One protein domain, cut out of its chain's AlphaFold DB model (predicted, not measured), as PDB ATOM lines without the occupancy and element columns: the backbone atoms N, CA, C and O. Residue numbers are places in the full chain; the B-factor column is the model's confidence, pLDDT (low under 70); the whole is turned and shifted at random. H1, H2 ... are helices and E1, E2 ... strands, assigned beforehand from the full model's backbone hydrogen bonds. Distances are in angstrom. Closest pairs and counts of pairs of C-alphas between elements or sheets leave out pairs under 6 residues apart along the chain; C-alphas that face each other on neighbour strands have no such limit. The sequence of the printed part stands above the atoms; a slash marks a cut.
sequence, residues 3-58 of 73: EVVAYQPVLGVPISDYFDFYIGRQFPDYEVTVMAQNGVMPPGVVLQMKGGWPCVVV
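AT A GLANCE: This is residues 3 to 58 of the 73 residues of an uncharacterized protein of Chloroflexi bacterium HGW-Chloroflexi-5 (UniProt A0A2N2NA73). A small antiparallel sheet of three strands, in the order E1, E2, E3, has the helix H2 grazing it, while the short helix H1 lies away from it, in a loop of chain between E1 and H2 that reaches out past one end of the sheet. The turn of the E2 to E3 hairpin and the loop before H1 make the two ends of the longest axis. The printed part has 56 residues, with two named helices and three named strands in the chain order E1, H1, H2, E2, E3, and its class is mixed, helices and strands. The whole is compact, with a radius of gyration of the C-alphas of 10.8 A, but its outline is elongated, spanning 33 by 21 by 18 A.

HOW THE PARTS SIT: The inner strand of the sheet is E2, residues 45 to 49, and its edge strands are E1, residues 3 to 7, and E3, residues 54 to 58. E1 and E2 are antiparallel, with 157 degrees between their directions; N 48 and O 3 are 2.7 A apart and N 46 and O 6 are 2.8 A apart, both within hydrogen-bond range. E2 and E3 form a hairpin, antiparallel at 144 degrees, where N 47 and O 55 are within hydrogen-bond range at 2.8 A. The C-alphas of Val 46 and Val 56, which face each other in this hairpin, are 4.5 A apart. H2, residues 29 to 38, is only just on the sheet, with 5 pairs of C-alphas within 10 A, and it only grazes the sheet with its residues 29 to 36. H1, residues 15 to 18, is not on the sheet, with 2 pairs of C-alphas within 10 A. H1 is apart from E2, from E3 and from H2. In H2 every O i to N i+4 pair is within hydrogen-bond range; H1 is too short for such a pair, and its one O i to N i+3 pair is within range.

IN THESE COORDINATES: E2 runs 12.6 A from Val 45 to Met 49, and E3 runs 13.1 A from Pro 54 to Val 58, whose C-alpha is at (171.587, 229.417, 221.629). E1 begins at C-alpha 3, at (186.604, 229.448, 229.007), and covers 11.3 A. H2 measures 14.3 A from C-alpha 29, at (181.879, 224.239, 235.329), to C-alpha 38. H1 covers 5.5 A.

THE WHOLE: The two C-alphas farthest apart, those of Gly 12 and Gly 51, are 33.5 A apart. The printed part has no cut. The link from E2 to E3 is tight, the other three are short, and no link is long. The mean pLDDT of the printed part is 78.9, and residues 19, 20 and 50 are under 70.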
ATOM      1  N   GLU A   3     186.078 228.127 229.352       81.81
ATOM      2  CA  GLU A   3     186.604 229.448 229.007       81.81
ATOM      3  C   GLU A   3     185.683 230.128 227.997       81.81
ATOM      4  O   GLU A   3     185.277 229.506 227.018       81.81
ATOM      5  N   VAL A   4     185.326 231.392 228.218       82.69
ATOM      6  CA  VAL A   4     184.620 232.177 227.197       82.69
ATOM      7  C   VAL A   4     185.649 232.665 226.194       82.69
ATOM      8  O   VAL A   4     186.499 233.481 226.530       82.69
ATOM      9  N   VAL A   5     185.570 232.189 224.957       82.94
ATOM     10  CA  VAL A   5     186.567 232.506 223.917       82.94
ATOM     11  C   VAL A   5     186.074 233.535 222.906       82.94
ATOM     12  O   VAL A   5     186.876 234.163 222.223       82.94
ATOM     13  N   ALA A   6     184.762 233.734 222.819       81.69
ATOM     14  CA  ALA A   6     184.138 234.791 222.034       81.69
ATOM     15  C   ALA A   6     182.701 235.015 222.519       81.69
ATOM     16  O   ALA A   6     182.124 234.155 223.183       81.69
ATOM     17  N   TYR A   7     182.099 236.142 222.150       82.62
ATOM     18  CA  TYR A   7     180.656 236.330 222.244       82.62
ATOM     19  C   TYR A   7     180.156 237.179 221.076       82.62
ATOM     20  O   TYR A   7     180.897 237.996 220.526       82.62
ATOM     21  N   GLN A   8     178.893 236.986 220.709       76.69
ATOM     22  CA  GLN A   8     178.189 237.816 219.744       76.69
ATOM     23  C   GLN A   8     177.068 238.578 220.462       76.69
ATOM     24  O   GLN A   8     176.218 237.934 221.077       76.69
ATOM     25  N   PRO A   9     177.031 239.921 220.390       74.44
ATOM     26  CA  PRO A   9     175.926 240.694 220.937       74.44
ATOM     27  C   PRO A   9     174.597 240.258 220.322       74.44
ATOM     28  O   PRO A   9     174.477 240.112 219.101       74.44
ATOM     29  N   VAL A  10     173.596 240.074 221.173       73.50
ATOM     30  CA  VAL A  10     172.235 239.748 220.756       73.50
ATOM     31  C   VAL A  10     171.510 241.052 220.464       73.50
ATOM     32  O   VAL A  10     171.595 242.016 221.226       73.50
ATOM     33  N   LEU A  11     170.789 241.095 219.345       75.62
ATOM     34  CA  LEU A  11     170.000 242.266 218.987       75.62
ATOM     35  C   LEU A  11     168.967 242.558 220.084       75.62
ATOM     36  O   LEU A  11     168.205 241.678 220.471       75.62
ATOM     37  N   GLY A  12     168.921 243.807 220.548       72.69
ATOM     38  CA  GLY A  12     167.978 244.244 221.580       72.69
ATOM     39  C   GLY A  12     168.481 244.107 223.019       72.69
ATOM     40  O   GLY A  12     167.782 244.557 223.920       72.69
ATOM     41  N   VAL A  13     169.688 243.568 223.239       72.12
ATOM     42  CA  VAL A  13     170.334 243.533 224.559       72.12
ATOM     43  C   VAL A  13     171.422 244.615 224.631       72.12
ATOM     44  O   VAL A  13     172.272 244.682 223.735       72.12
ATOM     45  N   PRO A  14     171.427 245.479 225.661       78.25
ATOM     46  CA  PRO A  14     172.484 246.463 225.871       78.25
ATOM     47  C   PRO A  14     173.874 245.828 225.994       78.25
ATOM     48  O   PRO A  14     174.057 244.828 226.678       78.25
ATOM     49  N   ILE A  15     174.895 246.459 225.401       75.44
ATOM     50  CA  ILE A  15     176.283 245.969 225.493       75.44
ATOM     51  C   ILE A  15     176.801 245.910 226.943       75.44
ATOM     52  O   ILE A  15     177.686 245.117 227.250       75.44
ATOM     53  N   SER A  16     176.225 246.723 227.837       77.44
ATOM     54  CA  SER A  16     176.540 246.740 229.267       77.44
ATOM     55  C   SER A  16     176.277 245.412 229.960       77.44
ATOM     56  O   SER A  16     177.014 245.050 230.871       77.44
ATOM     57  N   ASP A  17     175.283 244.662 229.492       70.19
ATOM     58  CA  ASP A  17     174.878 243.385 230.087       70.19
ATOM     59  C   ASP A  17     175.898 242.277 229.766       70.19
ATOM     60  O   ASP A  17     175.873 241.191 230.338       70.19
ATOM     61  N   TYR A  18     176.842 242.574 228.867       72.56
ATOM     62  CA  TYR A  18     177.966 241.715 228.522       72.56
ATOM     63  C   TYR A  18     179.264 242.121 229.234       72.56
ATOM     64  O   TYR A  18     180.258 241.417 229.092       72.56
ATOM     65  N   PHE A  19     179.300 243.224 229.997       68.75
ATOM     66  CA  PHE A  19     180.534 243.696 230.649       68.75
ATOM     67  C   PHE A  19     181.059 242.752 231.731       68.75
ATOM     68  O   PHE A  19     182.260 242.736 231.993       68.75
ATOM     69  N   ASP A  20     180.201 241.916 232.309       67.94
ATOM     70  CA  ASP A  20     180.644 240.858 233.217       67.94
ATOM     71  C   ASP A  20     181.375 239.719 232.471       67.94
ATOM     72  O   ASP A  20     182.118 238.940 233.076       67.94
ATOM     73  N   PHE A  21     181.238 239.634 231.144       72.75
ATOM     74  CA  PHE A  21     181.849 238.611 230.299       72.75
ATOM     75  C   PHE A  21     183.049 239.178 229.534       72.75
ATOM     76  O   PHE A  21     182.932 239.775 228.467       72.75
ATOM     77  N   TYR A  22     184.248 238.930 230.057       73.06
ATOM     78  CA  TYR A  22     185.491 239.222 229.347       73.06
ATOM     79  C   TYR A  22     185.907 238.017 228.495       73.06
ATOM     80  O   TYR A  22     185.905 236.883 228.975       73.06
ATOM     81  N   ILE A  23     186.292 238.248 227.237       74.56
ATOM     82  CA  ILE A  23     186.896 237.204 226.394       74.56
ATOM     83  C   ILE A  23     188.192 236.714 227.064       74.56
ATOM     84  O   ILE A  23     188.989 237.521 227.541       74.56
ATOM     85  N   GLY A  24     188.385 235.397 227.123       72.25
ATOM     86  CA  GLY A  24     189.459 234.724 227.860       72.25
ATOM     87  C   GLY A  24     189.146 234.479 229.342       72.25
ATOM     88  O   GLY A  24     189.955 233.879 230.053       72.25
ATOM     89  N   ARG A  25     187.984 234.921 229.852       81.69
ATOM     90  CA  ARG A  25     187.573 234.629 231.232       81.69
ATOM     91  C   ARG A  25     187.282 233.140 231.384       81.69
ATOM     92  O   ARG A  25     186.474 232.561 230.655       81.69
ATOM     93  N   GLN A  26     187.900 232.544 232.397       81.50
ATOM     94  CA  GLN A  26     187.634 231.172 232.803       81.50
ATOM     95  C   GLN A  26     186.495 231.139 233.821       81.50
ATOM     96  O   GLN A  26     186.547 231.785 234.866       81.50
ATOM     97  N   PHE A  27     185.472 230.358 233.504       79.25
ATOM     98  CA  PHE A  27     184.346 230.036 234.359       79.25
ATOM     99  C   PHE A  27     184.492 228.603 234.891       79.25
ATOM    100  O   PHE A  27     184.772 227.657 234.144       79.25
ATOM    101  N   PRO A  28     184.299 228.379 236.195       83.06
ATOM    102  CA  PRO A  28     184.139 227.037 236.726       83.06
ATOM    103  C   PRO A  28     182.911 226.335 236.122       83.06
ATOM    104  O   PRO A  28     181.882 226.963 235.883       83.06
ATOM    105  N   ASP A  29     182.977 225.011 235.945       81.38
ATOM    106  CA  ASP A  29     181.879 224.239 235.329       81.38
ATOM    107  C   ASP A  29     180.565 224.362 236.121       81.38
ATOM    108  O   ASP A  29     179.480 224.368 235.538       81.38
ATOM    109  N   TYR A  30     180.657 224.502 237.449       84.06
ATOM    110  CA  TYR A  30     179.489 224.686 238.311       84.06
ATOM    111  C   TYR A  30     178.784 226.023 238.046       84.06
ATOM    112  O   TYR A  30     177.560 226.068 238.069       84.06
ATOM    113  N   GLU A  31     179.525 227.097 237.754       83.75
ATOM    114  CA  GLU A  31     178.962 228.431 237.516       83.75
ATOM    115  C   GLU A  31     178.181 228.434 236.199       83.75
ATOM    116  O   GLU A  31     177.022 228.833 236.163       83.75
ATOM    117  N   VAL A  32     178.773 227.861 235.145       79.94
ATOM    118  CA  VAL A  32     178.114 227.669 233.843       79.94
ATOM    119  C   VAL A  32     176.864 226.798 233.982       79.94
ATOM    120  O   VAL A  32     175.830 227.104 233.392       79.94
ATOM    121  N   THR A  33     176.934 225.735 234.788       78.69
ATOM    122  CA  THR A  33     175.780 224.861 235.053       78.69
ATOM    123  C   THR A  33     174.645 225.629 235.729       78.69
ATOM    124  O   THR A  33     173.500 225.524 235.296       78.69
ATOM    125  N   VAL A  34     174.956 226.441 236.742       83.88
ATOM    126  CA  VAL A  34     173.974 227.284 237.438       83.88
ATOM    127  C   VAL A  34     173.381 228.330 236.492       83.88
ATOM    128  O   VAL A  34     172.165 228.502 236.465       83.88
ATOM    129  N   MET A  35     174.202 228.988 235.668       82.62
ATOM    130  CA  MET A  35     173.714 229.950 234.675       82.62
ATOM    131  C   MET A  35     172.761 229.302 233.664       82.62
ATOM    132  O   MET A  35     171.710 229.867 233.370       82.62
ATOM    133  N   ALA A  36     173.100 228.107 233.166       75.75
ATOM    134  CA  ALA A  36     172.259 227.356 232.235       75.75
ATOM    135  C   ALA A  36     170.928 226.938 232.872       75.75
ATOM    136  O   ALA A  36     169.877 227.080 232.253       75.75
ATOM    137  N   GLN A  37     170.966 226.446 234.114       77.94
ATOM    138  CA  GLN A  37     169.772 226.033 234.856       77.94
ATOM    139  C   GLN A  37     168.833 227.206 235.153       77.94
ATOM    140  O   GLN A  37     167.618 227.031 235.133       77.94
ATOM    141  N   ASN A  38     169.395 228.394 235.387       79.38
ATOM    142  CA  ASN A  38     168.636 229.611 235.668       79.38
ATOM    143  C   ASN A  38     168.270 230.415 234.406       79.38
ATOM    144  O   ASN A  38     167.578 231.420 234.525       79.38
ATOM    145  N   GLY A  39     168.723 230.005 233.213       72.31
ATOM    146  CA  GLY A  39     168.432 230.695 231.947       72.31
ATOM    147  C   GLY A  39     169.081 232.078 231.803       72.31
ATOM    148  O   GLY A  39     168.579 232.912 231.057       72.31
ATOM    149  N   VAL A  40     170.179 232.336 232.519       78.69
ATOM    150  CA  VAL A  40     170.860 233.649 232.562       78.69
ATOM    151  C   VAL A  40     172.130 233.696 231.710       78.69
ATOM    152  O   VAL A  40     172.940 234.609 231.845       78.69
ATOM    153  N   MET A  41     172.361 232.696 230.860       80.44
ATOM    154  CA  MET A  41     173.566 232.659 230.042       80.44
ATOM    155  C   MET A  41     173.414 233.634 228.864       80.44
ATOM    156  O   MET A  41     172.375 233.639 228.211       80.44
ATOM    157  N   PRO A  42     174.408 234.467 228.534       79.56
ATOM    158  CA  PRO A  42     174.256 235.366 227.400       79.56
ATOM    159  C   PRO A  42     174.195 234.560 226.099       79.56
ATOM    160  O   PRO A  42     175.116 233.780 225.822       79.56
ATOM    161  N   PRO A  43     173.152 234.724 225.268       83.56
ATOM    162  CA  PRO A  43     173.127 234.062 223.979       83.56
ATOM    163  C   PRO A  43     174.255 234.567 223.075       83.56
ATOM    164  O   PRO A  43     174.712 235.703 223.199       83.56
ATOM    165  N   GLY A  44     174.734 233.704 222.180       79.75
ATOM    166  CA  GLY A  44     175.864 234.006 221.300       79.75
ATOM    167  C   GLY A  44     177.239 233.893 221.963       79.75
ATOM    168  O   GLY A  44     178.247 234.097 221.287       79.75
ATOM    169  N   VAL A  45     177.322 233.550 223.252       85.19
ATOM    170  CA  VAL A  45     178.598 233.239 223.917       85.19
ATOM    171  C   VAL A  45     179.158 231.924 223.391       85.19
ATOM    172  O   VAL A  45     178.456 230.916 223.341       85.19
ATOM    173  N   VAL A  46     180.442 231.935 223.035       85.69
ATOM    174  CA  VAL A  46     181.217 230.751 222.668       85.69
ATOM    175  C   VAL A  46     182.060 230.310 223.859       85.69
ATOM    176  O   VAL A  46     182.903 231.049 224.369       85.69
ATOM    177  N   LEU A  47     181.835 229.070 224.267       86.38
ATOM    178  CA  LEU A  47     182.448 228.391 225.394       86.38
ATOM    179  C   LEU A  47     183.461 227.364 224.885       86.38
ATOM    180  O   LEU A  47     183.122 226.507 224.073       86.38
ATOM    181  N   GLN A  48     184.684 227.388 225.396       84.00
ATOM    182  CA  GLN A  48     185.662 226.322 225.238       84.00
ATOM    183  C   GLN A  48     185.682 225.475 226.510       84.00
ATOM    184  O   GLN A  48     186.087 225.928 227.578       84.00
ATOM    185  N   MET A  49     185.251 224.220 226.412       77.19
ATOM    186  CA  MET A  49     185.350 223.283 227.532       77.19
ATOM    187  C   MET A  49     186.755 222.680 227.596       77.19
ATOM    188  O   MET A  49     187.344 222.355 226.564       77.19
ATOM    189  N   LYS A  50     187.291 222.464 228.805       69.62
ATOM    190  CA  LYS A  50     188.579 221.777 228.999       69.62
ATOM    191  C   LYS A  50     188.576 220.400 228.316       69.62
ATOM    192  O   LYS A  50     187.899 219.486 228.774       69.62
ATOM    193  N   GLY A  51     189.352 220.259 227.237       72.88
ATOM    194  CA  GLY A  51     189.440 219.025 226.440       72.88
ATOM    195  C   GLY A  51     188.202 218.717 225.586       72.88
ATOM    196  O   GLY A  51     188.119 217.635 225.010       72.88
ATOM    197  N   GLY A  52     187.243 219.643 225.519       76.94
ATOM    198  CA  GLY A  52     186.016 219.518 224.743       76.94
ATOM    199  C   GLY A  52     186.030 220.369 223.476       76.94
ATOM    200  O   GLY A  52     186.983 221.088 223.175       76.94
ATOM    201  N   TRP A  53     184.942 220.276 222.723       82.44
ATOM    202  CA  TRP A  53     184.722 221.092 221.533       82.44
ATOM    203  C   TRP A  53     184.221 222.486 221.927       82.44
ATOM    204  O   TRP A  53     183.577 222.613 222.971       82.44
ATOM    205  N   PRO A  54     184.487 223.524 221.114       84.69
ATOM    206  CA  PRO A  54     183.833 224.807 221.304       84.69
ATOM    207  C   PRO A  54     182.315 224.636 221.176       84.69
ATOM    208  O   PRO A  54     181.828 223.925 220.292       84.69
ATOM    209  N   CYS A  55     181.575 225.292 222.059       86.50
ATOM    210  CA  CYS A  55     180.120 225.291 222.103       86.50
ATOM    211  C   CYS A  55     179.596 226.726 222.060       86.50
ATOM    212  O   CYS A  55     180.298 227.642 222.467       86.50
ATOM    213  N   VAL A  56     178.368 226.927 221.597       87.62
ATOM    214  CA  VAL A  56     177.693 228.226 221.559       87.62
ATOM    215  C   VAL A  56     176.379 228.169 222.329       87.62
ATOM    216  O   VAL A  56     175.663 227.165 222.294       87.62
ATOM    217  N   VAL A  57     176.069 229.248 223.037       86.94
ATOM    218  CA  VAL A  57     174.794 229.437 223.733       86.94
ATOM    219  C   VAL A  57     173.750 229.912 222.729       86.94
ATOM    220  O   VAL A  57     173.920 230.952 222.093       86.94
ATOM    221  N   VAL A  58     172.668 229.154 222.585       85.25
ATOM    222  CA  VAL A  58     171.587 229.417 221.629       85.25
ATOM    223  C   VAL A  58     170.285 229.666 222.386       85.25
ATOM    224  O   VAL A  58     169.866 228.844 223.205       85.25
TER     225      VAL A  58